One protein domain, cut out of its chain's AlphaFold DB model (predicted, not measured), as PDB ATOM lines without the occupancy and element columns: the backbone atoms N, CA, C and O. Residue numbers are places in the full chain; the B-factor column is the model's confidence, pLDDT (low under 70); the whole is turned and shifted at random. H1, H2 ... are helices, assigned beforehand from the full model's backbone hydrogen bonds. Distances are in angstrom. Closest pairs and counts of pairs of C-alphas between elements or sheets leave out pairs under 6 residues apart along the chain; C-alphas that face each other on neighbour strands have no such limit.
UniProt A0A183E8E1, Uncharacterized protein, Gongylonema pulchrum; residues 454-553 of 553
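Overview. This is residues 454 to 553 of the 553 residues of an uncharacterized protein of Gongylonema pulchrum (UniProt A0A183E8E1). A long, thin rod is built on one long helix, H5, with the shorter helices H2 and H3 following one another along it in the opposite direction. At one end of the rod the short helices H1 and H6 sit near each other beyond the start of H2 and the end of H5; at the other end lie H4 and an open loop, residues 501 to 511, that leads back into H5, and residues 499 to 504 and 507 to 518 stick out there. The printed part has 100 residues, with six named helices in the order H1, H2, H3, H4, H5, H6 and no named strand, and its class is all helix. It is extended, with a radius of gyration of the C-alphas of 20.0 A and spans of 59 by 26 by 21 A.

Along the chain. H1 is residues 455 to 462, 10.9 A from first to last C-alpha, and begins at C-alpha 455 at (218.875, 160.613, 110.964). H2, residues 467 to 477, is 15.1 A long, and H3, residues 483 to 494, is 16.2 A long. H4 is the short helix of residues 496 to 500, 6.2 A. H5, residues 512 to 544, is 47.7 A long, from C-alpha 512 at (191.734, 200.046, 129.726) to C-alpha 544 at (206.016, 155.268, 121.494). H6, residues 548 to 551, is 5.5 A long and ends at C-alpha 551 at (216.681, 156.947, 120.046).

Arrangement. H1 is close to H2 but not clearly touching, with the closest C-alphas, of Val 461 and Lys 467, 6.9 A apart, and their lines are about perpendicular at 88 degrees. H2 touches H5, which meets it with residues 532 to 540 alone; the closest C-alphas, of Ala 473 and Leu 536, are 6.6 A apart. H2 and H5 run opposite ways at a shallow tilt of 15 degrees. H3 touches H5 at residues 519 to 530 of H5 alone, with the closest C-alphas, of Leu 483 and Ala 526, 6.0 A apart. H3 and H5 run opposite ways at a steep tilt of 44 degrees. H4 is close to H3 but not clearly touching, the closest C-alphas being those of Thr 492 and Arg 498 at 7.2 A, and H4 and H5 are apart. H6 is close to H1 but not clearly touching, with the closest C-alphas, of Asp 456 and Ala 551, 7.1 A apart, and it meets H5 only through their link. In H1, H2, H3, H4 and H5 every O i to N i+4 pair is within hydrogen-bond range; H6 is too short for such a pair.

Size, cuts and confidence. The C-alphas farthest apart, of Ala 464 and Gln 508, are 59.0 A apart, while those of Pro 454 and Ile 553, the chain's last residue, are 8.9 A apart. The printed part has no cut. The link from H4 to H5 is long, with 11 residues, and the other links are tight. The mean pLDDT of the printed part is 82.7, and residues 454 to 459 and 545 to 553 are under 70.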
ATOM      1  N   PRO A 454     218.628 163.635 114.710       57.94
ATOM      2  CA  PRO A 454     219.296 162.399 114.335       57.94
ATOM      3  C   PRO A 454     218.639 161.844 113.068       57.94
ATOM      4  O   PRO A 454     217.419 161.953 112.912       57.94
ATOM      5  N   ALA A 455     219.422 161.253 112.163       59.31
ATOM      6  CA  ALA A 455     218.875 160.613 110.964       59.31
ATOM      7  C   ALA A 455     217.776 159.596 111.331       59.31
ATOM      8  O   ALA A 455     216.733 159.545 110.678       59.31
ATOM      9  N   ASP A 456     217.953 158.910 112.461       61.28
ATOM     10  CA  ASP A 456     216.999 157.969 113.050       61.28
ATOM     11  C   ASP A 456     215.649 158.618 113.398       61.28
ATOM     12  O   ASP A 456     214.594 158.010 113.220       61.28
ATOM     13  N   ALA A 457     215.644 159.881 113.838       65.31
ATOM     14  CA  ALA A 457     214.409 160.611 114.111       65.31
ATOM     15  C   ALA A 457     213.667 160.968 112.812       65.31
ATOM     16  O   ALA A 457     212.440 160.891 112.771       65.31
ATOM     17  N   ILE A 458     214.390 161.310 111.738       67.81
ATOM     18  CA  ILE A 458     213.789 161.555 110.414       67.81
ATOM     19  C   ILE A 458     213.198 160.258 109.866       67.81
ATOM     20  O   ILE A 458     212.056 160.257 109.404       67.81
ATOM     21  N   GLN A 459     213.944 159.156 109.967       69.88
ATOM     22  CA  GLN A 459     213.468 157.837 109.571       69.88
ATOM     23  C   GLN A 459     212.169 157.500 110.308       69.88
ATOM     24  O   GLN A 459     211.152 157.267 109.653       69.88
ATOM     25  N   TRP A 460     212.161 157.607 111.639       77.31
ATOM     26  CA  TRP A 460     210.974 157.349 112.452       77.31
ATOM     27  C   TRP A 460     209.776 158.213 112.044       77.31
ATOM     28  O   TRP A 460     208.671 157.693 111.912       77.31
ATOM     29  N   VAL A 461     209.960 159.512 111.772       72.94
ATOM     30  CA  VAL A 461     208.871 160.409 111.320       72.94
ATOM     31  C   VAL A 461     208.269 159.965 109.977       72.94
ATOM     32  O   VAL A 461     207.093 160.230 109.710       72.94
ATOM     33  N   THR A 462     209.041 159.281 109.132       75.50
ATOM     34  CA  THR A 462     208.595 158.800 107.812       75.50
ATOM     35  C   THR A 462     208.031 157.374 107.814       75.50
ATOM     36  O   THR A 462     207.425 156.955 106.825       75.50
ATOM     37  N   GLU A 463     208.170 156.634 108.915       81.00
ATOM     38  CA  GLU A 463     207.664 155.267 109.040       81.00
ATOM     39  C   GLU A 463     206.128 155.195 109.034       81.00
ATOM     40  O   GLU A 463     205.410 156.031 109.591       81.00
ATOM     41  N   ALA A 464     205.587 154.123 108.449       79.31
ATOM     42  CA  ALA A 464     204.140 153.915 108.374       79.31
ATOM     43  C   ALA A 464     203.468 153.855 109.764       79.31
ATOM     44  O   ALA A 464     202.314 154.267 109.903       79.31
ATOM     45  N   GLY A 465     204.195 153.382 110.786       81.50
ATOM     46  CA  GLY A 465     203.713 153.264 112.165       81.50
ATOM     47  C   GLY A 465     203.523 154.601 112.890       81.50
ATOM     48  O   GLY A 465     202.636 154.711 113.735       81.50
ATOM     49  N   SER A 466     204.290 155.638 112.538       82.62
ATOM     50  CA  SER A 466     204.216 156.967 113.165       82.62
ATOM     51  C   SER A 466     203.326 157.945 112.384       82.62
ATOM     52  O   SER A 466     202.819 158.911 112.956       82.62
ATOM     53  N   LYS A 467     203.051 157.678 111.097       83.12
ATOM     54  CA  LYS A 467     202.338 158.583 110.173       83.12
ATOM     55  C   LYS A 467     201.029 159.170 110.721       83.12
ATOM     56  O   LYS A 467     200.788 160.368 110.577       83.12
ATOM     57  N   LYS A 468     200.186 158.352 111.368       86.62
ATOM     58  CA  LYS A 468     198.920 158.819 111.976       86.62
ATOM     59  C   LYS A 468     199.162 159.809 113.116       86.62
ATOM     60  O   LYS A 468     198.478 160.827 113.197       86.62
ATOM     61  N   PHE A 469     200.145 159.522 113.969       87.19
ATOM     62  CA  PHE A 469     200.539 160.424 115.045       87.19
ATOM     63  C   PHE A 469     201.109 161.727 114.478       87.19
ATOM     64  O   PHE A 469     200.684 162.793 114.902       87.19
ATOM     65  N   ILE A 470     201.988 161.666 113.473       81.81
ATOM     66  CA  ILE A 470     202.588 162.854 112.844       81.81
ATOM     67  C   ILE A 470     201.535 163.767 112.204       81.81
ATOM     68  O   ILE A 470     201.603 164.988 112.365       81.81
ATOM     69  N   GLN A 471     200.536 163.204 111.517       82.81
ATOM     70  CA  GLN A 471     199.428 163.991 110.968       82.81
ATOM     71  C   GLN A 471     198.687 164.751 112.077       82.81
ATOM     72  O   GLN A 471     198.512 165.967 111.989       82.81
ATOM     73  N   ARG A 472     198.332 164.056 113.164       84.94
ATOM     74  CA  ARG A 472     197.652 164.663 114.315       84.94
ATOM     75  C   ARG A 472     198.529 165.688 115.037       84.94
ATOM     76  O   ARG A 472     198.049 166.761 115.392       84.94
ATOM     77  N   ALA A 473     199.815 165.389 115.211       79.88
ATOM     78  CA  ALA A 473     200.804 166.286 115.796       79.88
ATOM     79  C   ALA A 473     200.908 167.584 114.991       79.88
ATOM     80  O   ALA A 473     200.883 168.666 115.566       79.88
ATOM     81  N   THR A 474     200.935 167.492 113.661       77.31
ATOM     82  CA  THR A 474     200.989 168.653 112.760       77.31
ATOM     83  C   THR A 474     199.733 169.518 112.880       77.31
ATOM     84  O   THR A 474     199.824 170.744 112.956       77.31
ATOM     85  N   GLU A 475     198.550 168.901 112.929       80.00
ATOM     86  CA  GLU A 475     197.278 169.610 113.128       80.00
ATOM     87  C   GLU A 475     197.191 170.279 114.506       80.00
ATOM     88  O   GLU A 475     196.651 171.382 114.620       80.00
ATOM     89  N   CYS A 476     197.734 169.629 115.538       78.56
ATOM     90  CA  CYS A 476     197.814 170.165 116.892       78.56
ATOM     91  C   CYS A 476     198.780 171.356 116.965       78.56
ATOM     92  O   CYS A 476     198.379 172.449 117.363       78.56
ATOM     93  N   LEU A 477     200.020 171.182 116.496       76.88
ATOM     94  CA  LEU A 477     201.073 172.202 116.532       76.88
ATOM     95  C   LEU A 477     200.715 173.447 115.713       76.88
ATOM     96  O   LEU A 477     201.064 174.549 116.118       76.88
ATOM     97  N   ARG A 478     199.948 173.313 114.620       76.19
ATOM     98  CA  ARG A 478     199.455 174.469 113.845       76.19
ATOM     99  C   ARG A 478     198.539 175.393 114.663       76.19
ATOM    100  O   ARG A 478     198.394 176.560 114.319       76.19
ATOM    101  N   LYS A 479     197.901 174.878 115.719       79.12
ATOM    102  CA  LYS A 479     197.024 175.645 116.620       79.12
ATOM    103  C   LYS A 479     197.758 176.188 117.846       79.12
ATOM    104  O   LYS A 479     197.153 176.920 118.626       79.12
ATOM    105  N   VAL A 480     199.019 175.808 118.050       79.12
ATOM    106  CA  VAL A 480     199.824 176.304 119.167       79.12
ATOM    107  C   VAL A 480     200.299 177.718 118.813       79.12
ATOM    108  O   VAL A 480     200.917 177.899 117.764       79.12
ATOM    109  N   PRO A 481     199.990 178.736 119.638       80.69
ATOM    110  CA  PRO A 481     200.478 180.091 119.404       80.69
ATOM    111  C   PRO A 481     201.989 180.179 119.667       80.69
ATOM    112  O   PRO A 481     202.609 179.234 120.150       80.69
ATOM    113  N   ASP A 482     202.586 181.342 119.407       80.19
ATOM    114  CA  ASP A 482     203.967 181.639 119.803       80.19
ATOM    115  C   ASP A 482     204.076 181.728 121.340       80.19
ATOM    116  O   ASP A 482     203.981 182.799 121.947       80.19
ATOM    117  N   LEU A 483     204.202 180.561 121.977       83.94
ATOM    118  CA  LEU A 483     204.247 180.414 123.431       83.94
ATOM    119  C   LEU A 483     205.449 181.135 124.042       83.94
ATOM    120  O   LEU A 483     205.339 181.656 125.147       83.94
ATOM    121  N   GLU A 484     206.579 181.196 123.336       84.75
ATOM    122  CA  GLU A 484     207.800 181.824 123.842       84.75
ATOM    123  C   GLU A 484     207.596 183.330 124.044       84.75
ATOM    124  O   GLU A 484     207.836 183.857 125.136       84.75
ATOM    125  N   ARG A 485     207.043 184.014 123.036       86.25
ATOM    126  CA  ARG A 485     206.696 185.437 123.155       86.25
ATOM    127  C   ARG A 485     205.527 185.677 124.109       86.25
ATOM    128  O   ARG A 485     205.519 186.680 124.819       86.25
ATOM    129  N   LEU A 486     204.541 184.778 124.169       87.75
ATOM    130  CA  LEU A 486     203.445 184.900 125.141       87.75
ATOM    131  C   LEU A 486     203.954 184.836 126.587       87.75
ATOM    132  O   LEU A 486     203.523 185.642 127.410       87.75
ATOM    133  N   VAL A 487     204.904 183.947 126.894       91.31
ATOM    134  CA  VAL A 487     205.529 183.865 128.225       91.31
ATOM    135  C   VAL A 487     206.237 185.171 128.582       91.31
ATOM    136  O   VAL A 487     206.058 185.661 129.696       91.31
ATOM    137  N   GLN A 488     206.974 185.774 127.645       91.50
ATOM    138  CA  GLN A 488     207.604 187.083 127.852       91.50
ATOM    139  C   GLN A 488     206.558 188.161 128.194       91.50
ATOM    140  O   GLN A 488     206.717 188.889 129.176       91.50
ATOM    141  N   LYS A 489     205.451 188.234 127.445       90.69
ATOM    142  CA  LYS A 489     204.380 189.215 127.705       90.69
ATOM    143  C   LYS A 489     203.734 189.017 129.071       90.69
ATOM    144  O   LYS A 489     203.557 189.982 129.815       90.69
ATOM    145  N   ILE A 490     203.402 187.770 129.406       92.38
ATOM    146  CA  ILE A 490     202.790 187.407 130.690       92.38
ATOM    147  C   ILE A 490     203.738 187.744 131.843       92.38
ATOM    148  O   ILE A 490     203.293 188.310 132.843       92.38
ATOM    149  N   HIS A 491     205.038 187.476 131.685       94.19
ATOM    150  CA  HIS A 491     206.065 187.888 132.641       94.19
ATOM    151  C   HIS A 491     206.013 189.398 132.882       94.19
ATOM    152  O   HIS A 491     205.831 189.816 134.022       94.19
ATOM    153  N   THR A 492     206.043 190.219 131.825       91.94
ATOM    154  CA  THR A 492     205.932 191.684 131.957       91.94
ATOM    155  C   THR A 492     204.655 192.115 132.688       91.94
ATOM    156  O   THR A 492     204.703 193.053 133.484       91.94
ATOM    157  N   PHE A 493     203.517 191.444 132.472       89.31
ATOM    158  CA  PHE A 493     202.261 191.770 133.167       89.31
ATOM    159  C   PHE A 493     202.302 191.453 134.664       89.31
ATOM    160  O   PHE A 493     201.654 192.152 135.442       89.31
ATOM    161  N   GLY A 494     203.034 190.409 135.053       90.56
ATOM    162  CA  GLY A 494     203.170 189.959 136.439       90.56
ATOM    163  C   GLY A 494     204.296 190.639 137.222       90.56
ATOM    164  O   GLY A 494     204.459 190.365 138.411       90.56
ATOM    165  N   LEU A 495     205.092 191.509 136.593       93.25
ATOM    166  CA  LEU A 495     206.235 192.133 137.253       93.25
ATOM    167  C   LEU A 495     205.813 193.161 138.305       93.25
ATOM    168  O   LEU A 495     205.257 194.214 137.995       93.25
ATOM    169  N   LYS A 496     206.216 192.914 139.555       93.94
ATOM    170  CA  LYS A 496     206.026 193.845 140.678       93.94
ATOM    171  C   LYS A 496     206.609 195.235 140.390       93.94
ATOM    172  O   LYS A 496     205.929 196.238 140.571       93.94
ATOM    173  N   TYR A 497     207.827 195.293 139.848       93.50
ATOM    174  CA  TYR A 497     208.472 196.550 139.448       93.50
ATOM    175  C   TYR A 497     207.628 197.360 138.452       93.50
ATOM    176  O   TYR A 497     207.507 198.581 138.578       93.50
ATOM    177  N   ARG A 498     207.018 196.674 137.474       91.50
ATOM    178  CA  ARG A 498     206.135 197.299 136.485       91.50
ATOM    179  C   ARG A 498     204.898 197.900 137.131       91.50
ATOM    180  O   ARG A 498     204.440 198.911 136.624       91.50
ATOM    181  N   ALA A 499     204.378 197.301 138.202       92.62
ATOM    182  CA  ALA A 499     203.210 197.794 138.926       92.62
ATOM    183  C   ALA A 499     203.538 198.956 139.879       92.62
ATOM    184  O   ALA A 499     202.746 199.888 139.997       92.62
ATOM    185  N   GLU A 500     204.695 198.927 140.541       93.56
ATOM    186  CA  GLU A 500     204.996 199.850 141.646       93.56
ATOM    187  C   GLU A 500     205.844 201.060 141.227       93.56
ATOM    188  O   GLU A 500     205.533 202.191 141.598       93.56
ATOM    189  N   GLU A 501     206.896 200.858 140.432       94.62
ATOM    190  CA  GLU A 501     207.913 201.894 140.194       94.62
ATOM    191  C   GLU A 501     207.873 202.456 138.770       94.62
ATOM    192  O   GLU A 501     208.040 203.664 138.556       94.62
ATOM    193  N   HIS A 502     207.643 201.590 137.785       96.00
ATOM    194  CA  HIS A 502     207.726 201.943 136.372       96.00
ATOM    195  C   HIS A 502     206.686 203.023 135.985       96.00
ATOM    196  O   HIS A 502     205.523 202.893 136.350       96.00
ATOM    197  N   PRO A 503     207.029 204.065 135.195       96.00
ATOM    198  CA  PRO A 503     206.099 205.161 134.867       96.00
ATOM    199  C   PRO A 503     204.800 204.712 134.189       96.00
ATOM    200  O   PRO A 503     203.749 205.314 134.379       96.00
ATOM    201  N   ASP A 504     204.855 203.614 133.442       94.06
ATOM    202  CA  ASP A 504     203.683 203.007 132.802       94.06
ATOM    203  C   ASP A 504     202.613 202.487 133.786       94.06
ATOM    204  O   ASP A 504     201.469 202.327 133.376       94.06
ATOM    205  N   SER A 505     202.921 202.266 135.075       93.62
ATOM    206  CA  SER A 505     201.883 201.937 136.072       93.62
ATOM    207  C   SER A 505     200.986 203.116 136.421       93.62
ATOM    208  O   SER A 505     199.846 202.926 136.841       93.62
ATOM    209  N   ARG A 506     201.498 204.337 136.251       95.50
ATOM    210  CA  ARG A 506     200.787 205.588 136.539       95.50
ATOM    211  C   ARG A 506     200.148 206.188 135.288       95.50
ATOM    212  O   ARG A 506     199.405 207.163 135.392       95.50
ATOM    213  N   ALA A 507     200.432 205.621 134.115       96.25
ATOM    214  CA  ALA A 507     199.910 206.082 132.840       96.25
ATOM    215  C   ALA A 507     198.376 206.002 132.790       96.25
ATOM    216  O   ALA A 507     197.765 204.968 133.065       96.25
ATOM    217  N   GLN A 508     197.750 207.109 132.403       96.25
ATOM    218  CA  GLN A 508     196.306 207.236 132.273       96.25
ATOM    219  C   GLN A 508     195.857 206.727 130.897       96.25
ATOM    220  O   GLN A 508     195.911 207.449 129.900       96.25
ATOM    221  N   MET A 509     195.409 205.471 130.862       94.81
ATOM    222  CA  MET A 509     194.892 204.803 129.664       94.81
ATOM    223  C   MET A 509     193.383 204.997 129.518       94.81
ATOM    224  O   MET A 509     192.628 204.770 130.466       94.81
ATOM    225  N   PHE A 510     192.923 205.353 128.318       94.19
ATOM    226  CA  PHE A 510     191.495 205.539 128.042       94.19
ATOM    227  C   PHE A 510     190.825 204.266 127.509       94.19
ATOM    228  O   PHE A 510     189.607 204.136 127.610       94.19
ATOM    229  N   GLU A 511     191.602 203.301 127.013       92.94
ATOM    230  CA  GLU A 511     191.110 202.030 126.458       92.94
ATOM    231  C   GLU A 511     191.374 200.829 127.389       92.94
ATOM    232  O   GLU A 511     191.543 199.687 126.956       92.94
ATOM    233  N   THR A 512     191.385 201.055 128.705       91.62
ATOM    234  CA  THR A 512     191.734 200.046 129.726       91.62
ATOM    235  C   THR A 512     190.968 198.727 129.584       91.62
ATOM    236  O   THR A 512     191.561 197.650 129.674       91.62
ATOM    237  N   MET A 513     189.663 198.773 129.293       92.50
ATOM    238  CA  MET A 513     188.856 197.559 129.100       92.50
ATOM    239  C   MET A 513     189.323 196.723 127.904       92.50
ATOM    240  O   MET A 513     189.333 195.492 127.975       92.50
ATOM    241  N   ARG A 514     189.744 197.375 126.817       90.50
ATOM    242  CA  ARG A 514     190.299 196.710 125.632       90.50
ATOM    243  C   ARG A 514     191.612 196.015 125.976       90.50
ATOM    244  O   ARG A 514     191.798 194.848 125.633       90.50
ATOM    245  N   TYR A 515     192.492 196.694 126.707       90.94
ATOM    246  CA  TYR A 515     193.781 196.137 127.118       90.94
ATOM    247  C   TYR A 515     193.632 194.979 128.100       90.94
ATOM    248  O   TYR A 515     194.295 193.957 127.938       90.94
ATOM    249  N   ASN A 516     192.712 195.076 129.058       92.75
ATOM    250  CA  ASN A 516     192.435 193.988 129.995       92.75
ATOM    251  C   ASN A 516     191.899 192.743 129.276       92.75
ATOM    252  O   ASN A 516     192.375 191.638 129.531       92.75
ATOM    253  N   LYS A 517     190.992 192.910 128.303       92.19
ATOM    254  CA  LYS A 517     190.523 191.795 127.460       92.19
ATOM    255  C   LYS A 517     191.663 191.130 126.685       92.19
ATOM    256  O   LYS A 517     191.664 189.910 126.553       92.19
ATOM    257  N   ARG A 518     192.624 191.904 126.169       89.50
ATOM    258  CA  ARG A 518     193.810 191.362 125.480       89.50
ATOM    259  C   ARG A 518     194.723 190.590 126.432       89.50
ATOM    260  O   ARG A 518     195.061 189.462 126.116       89.50
ATOM    261  N   LYS A 519     195.030 191.132 127.615       91.31
ATOM    262  CA  LYS A 519     195.834 190.433 128.638       91.31
ATOM    263  C   LYS A 519     195.235 189.075 129.010       91.31
ATOM    264  O   LYS A 519     195.944 188.077 129.042       91.31
ATOM    265  N   ILE A 520     193.921 189.037 129.256       93.38
ATOM    266  CA  ILE A 520     193.206 187.795 129.581       93.38
ATOM    267  C   ILE A 520     193.266 186.822 128.399       93.38
ATOM    268  O   ILE A 520     193.543 185.643 128.593       93.38
ATOM    269  N   ARG A 521     193.049 187.310 127.174       91.25
ATOM    270  CA  ARG A 521     193.134 186.491 125.959       91.25
ATOM    271  C   ARG A 521     194.522 185.877 125.777       91.25
ATOM    272  O   ARG A 521     194.597 184.684 125.521       91.25
ATOM    273  N   ASP A 522     195.583 186.666 125.929       89.62
ATOM    274  CA  ASP A 522     196.969 186.200 125.805       89.62
ATOM    275  C   ASP A 522     197.273 185.108 126.845       89.62
ATOM    276  O   ASP A 522     197.874 184.087 126.515       89.62
ATOM    277  N   LEU A 523     196.789 185.274 128.085       93.12
ATOM    278  CA  LEU A 523     196.924 184.265 129.139       93.12
ATOM    279  C   LEU A 523     196.172 182.970 128.802       93.12
ATOM    280  O   LEU A 523     196.746 181.889 128.912       93.12
ATOM    281  N   VAL A 524     194.912 183.065 128.366       94.00
ATOM    282  CA  VAL A 524     194.110 181.894 127.969       94.00
ATOM    283  C   VAL A 524     194.760 181.171 126.787       94.00
ATOM    284  O   VAL A 524     194.917 179.956 126.829       94.00
ATOM    285  N   GLN A 525     195.222 181.905 125.771       90.69
ATOM    286  CA  GLN A 525     195.928 181.325 124.623       90.69
ATOM    287  C   GLN A 525     197.208 180.593 125.032       90.69
ATOM    288  O   GLN A 525     197.494 179.525 124.490       90.69
ATOM    289  N   ALA A 526     197.966 181.138 125.988       89.81
ATOM    290  CA  ALA A 526     199.146 180.468 126.516       89.81
ATOM    291  C   ALA A 526     198.775 179.160 127.232       89.81
ATOM    292  O   ALA A 526     199.362 178.123 126.930       89.81
ATOM    293  N   LEU A 527     197.778 179.191 128.126       94.81
ATOM    294  CA  LEU A 527     197.316 178.009 128.866       94.81
ATOM    295  C   LEU A 527     196.840 176.902 127.921       94.81
ATOM    296  O   LEU A 527     197.365 175.792 127.974       94.81
ATOM    297  N   GLU A 528     195.932 177.218 126.996       92.81
ATOM    298  CA  GLU A 528     195.444 176.227 126.033       92.81
ATOM    299  C   GLU A 528     196.564 175.711 125.111       92.81
ATOM    300  O   GLU A 528     196.545 174.563 124.665       92.81
ATOM    301  N   GLY A 529     197.540 176.560 124.771       86.56
ATOM    302  CA  GLY A 529     198.698 176.158 123.978       86.56
ATOM    303  C   GLY A 529     199.587 175.157 124.719       86.56
ATOM    304  O   GLY A 529     199.975 174.144 124.135       86.56
ATOM    305  N   PHE A 530     199.859 175.383 126.009       90.06
ATOM    306  CA  PHE A 530     200.595 174.428 126.843       90.06
ATOM    307  C   PHE A 530     199.825 173.120 127.051       90.06
ATOM    308  O   PHE A 530     200.430 172.053 126.946       90.06
ATOM    309  N   GLU A 531     198.512 173.172 127.286       94.50
ATOM    310  CA  GLU A 531     197.664 171.975 127.406       94.50
ATOM    311  C   GLU A 531     197.741 171.104 126.148       94.50
ATOM    312  O   GLU A 531     198.045 169.914 126.241       94.50
ATOM    313  N   ARG A 532     197.603 171.704 124.959       87.69
ATOM    314  CA  ARG A 532     197.738 171.001 123.668       87.69
ATOM    315  C   ARG A 532     199.098 170.318 123.505       87.69
ATOM    316  O   ARG A 532     199.170 169.176 123.048       87.69
ATOM    317  N   VAL A 533     200.183 170.994 123.891       85.62
ATOM    318  CA  VAL A 533     201.543 170.425 123.844       85.62
ATOM    319  C   VAL A 533     201.695 169.268 124.840       85.62
ATOM    320  O   VAL A 533     202.303 168.247 124.509       85.62
ATOM    321  N   LEU A 534     201.125 169.383 126.042       90.00
ATOM    322  CA  LEU A 534     201.152 168.327 127.059       90.00
ATOM    323  C   LEU A 534     200.333 167.098 126.649       90.00
ATOM    324  O   LEU A 534     200.795 165.972 126.844       90.00
ATOM    325  N   GLU A 535     199.158 167.292 126.054       90.56
ATOM    326  CA  GLU A 535     198.343 166.214 125.488       90.56
ATOM    327  C   GLU A 535     199.103 165.469 124.391       90.56
ATOM    328  O   GLU A 535     199.192 164.238 124.427       90.56
ATOM    329  N   LEU A 536     199.722 166.212 123.467       86.69
ATOM    330  CA  LEU A 536     200.516 165.642 122.384       86.69
ATOM    331  C   LEU A 536     201.710 164.836 122.917       86.69
ATOM    332  O   LEU A 536     201.969 163.723 122.454       86.69
ATOM    333  N   ARG A 537     202.411 165.361 123.931       86.88
ATOM    334  CA  ARG A 537     203.496 164.646 124.618       86.88
ATOM    335  C   ARG A 537     202.995 163.366 125.289       86.88
ATOM    336  O   ARG A 537     203.645 162.331 125.177       86.88
ATOM    337  N   SER A 538     201.864 163.413 125.987       89.62
ATOM    338  CA  SER A 538     201.277 162.234 126.636       89.62
ATOM    339  C   SER A 538     200.861 161.165 125.624       89.62
ATOM    340  O   SER A 538     201.085 159.978 125.861       89.62
ATOM    341  N   GLU A 539     200.297 161.566 124.484       88.06
ATOM    342  CA  GLU A 539     199.975 160.658 123.378       88.06
ATOM    343  C   GLU A 539     201.241 160.017 122.794       88.06
ATOM    344  O   GLU A 539     201.278 158.797 122.617       88.06
ATOM    345  N   PHE A 540     202.299 160.807 122.575       86.31
ATOM    346  CA  PHE A 540     203.595 160.293 122.132       86.31
ATOM    347  C   PHE A 540     204.150 159.250 123.108       86.31
ATOM    348  O   PHE A 540     204.478 158.137 122.707       86.31
ATOM    349  N   MET A 541     204.193 159.572 124.403       86.75
ATOM    350  CA  MET A 541     204.714 158.663 125.429       86.75
ATOM    351  C   MET A 541     203.885 157.379 125.552       86.75
ATOM    352  O   MET A 541     204.449 156.315 125.796       86.75
ATOM    353  N   ARG A 542     202.563 157.445 125.358       87.00
ATOM    354  CA  ARG A 542     201.685 156.265 125.405       87.00
ATOM    355  C   ARG A 542     201.919 155.321 124.227       87.00
ATOM    356  O   ARG A 542     201.930 154.111 124.418       87.00
ATOM    357  N   ASN A 543     202.087 155.877 123.031       83.81
ATOM    358  CA  ASN A 543     202.175 155.095 121.798       83.81
ATOM    359  C   ASN A 543     203.611 154.663 121.466       83.81
ATOM    360  O   ASN A 543     203.803 153.632 120.827       83.81
ATOM    361  N   PHE A 544     204.615 155.433 121.900       82.38
ATOM    362  CA  PHE A 544     206.016 155.268 121.494       82.38
ATOM    363  C   PHE A 544     207.017 155.332 122.662       82.38
ATOM    364  O   PHE A 544     208.226 155.265 122.445       82.38
ATOM    365  N   GLY A 545     206.559 155.427 123.916       65.88
ATOM    366  CA  GLY A 545     207.438 155.585 125.085       65.88
ATOM    367  C   GLY A 545     208.419 154.431 125.326       65.88
ATOM    368  O   GLY A 545     209.453 154.641 125.958       65.88
ATOM    369  N   SER A 546     208.150 153.234 124.795       62.94
ATOM    370  CA  SER A 546     209.067 152.084 124.847       62.94
ATOM    371  C   SER A 546     210.233 152.174 123.851       62.94
ATOM    372  O   SER A 546     211.282 151.587 124.104       62.94
ATOM    373  N   ILE A 547     210.091 152.942 122.764       58.84
ATOM    374  CA  ILE A 547     211.116 153.157 121.722       58.84
ATOM    375  C   ILE A 547     212.137 154.230 122.169       58.84
ATOM    376  O   ILE A 547     213.293 154.248 121.747       58.84
ATOM    377  N   SER A 548     211.743 155.095 123.111       47.12
ATOM    378  CA  SER A 548     212.471 156.302 123.531       47.12
ATOM    379  C   SER A 548     213.777 156.079 124.312       47.12
ATOM    380  O   SER A 548     214.515 157.045 124.490       47.12
ATOM    381  N   ARG A 549     214.103 154.868 124.794       41.19
ATOM    382  CA  ARG A 549     215.375 154.649 125.525       41.19
ATOM    383  C   ARG A 549     216.595 154.500 124.615       41.19
ATOM    384  O   ARG A 549     217.706 154.658 125.105       41.19
ATOM    385  N   SER A 550     216.399 154.225 123.327       37.28
ATOM    386  CA  SER A 550     217.501 153.980 122.385       37.28
ATOM    387  C   SER A 550     217.692 155.093 121.350       37.28
ATOM    388  O   SER A 550     218.773 155.187 120.788       37.28
ATOM    389  N   ALA A 551     216.682 155.943 121.121       36.41
ATOM    390  CA  ALA A 551     216.681 156.947 120.046       36.41
ATOM    391  C   ALA A 551     216.742 158.417 120.520       36.41
ATOM    392  O   ALA A 551     216.785 159.327 119.697       36.41
ATOM    393  N   CYS A 552     216.734 158.672 121.834       28.31
ATOM    394  CA  CYS A 552     216.879 160.015 122.412       28.31
ATOM    395  C   CYS A 552     218.197 160.138 123.189       28.31
ATOM    396  O   CYS A 552     218.182 160.220 124.418       28.31
ATOM    397  N   ILE A 553     219.326 160.138 122.477       27.72
ATOM    398  CA  ILE A 553     220.601 160.715 122.932       27.72
ATOM    399  C   ILE A 553     221.120 161.618 121.822       27.72
ATOM    400  O   ILE A 553     221.111 161.157 120.658       27.72
TER     401      ILE A 553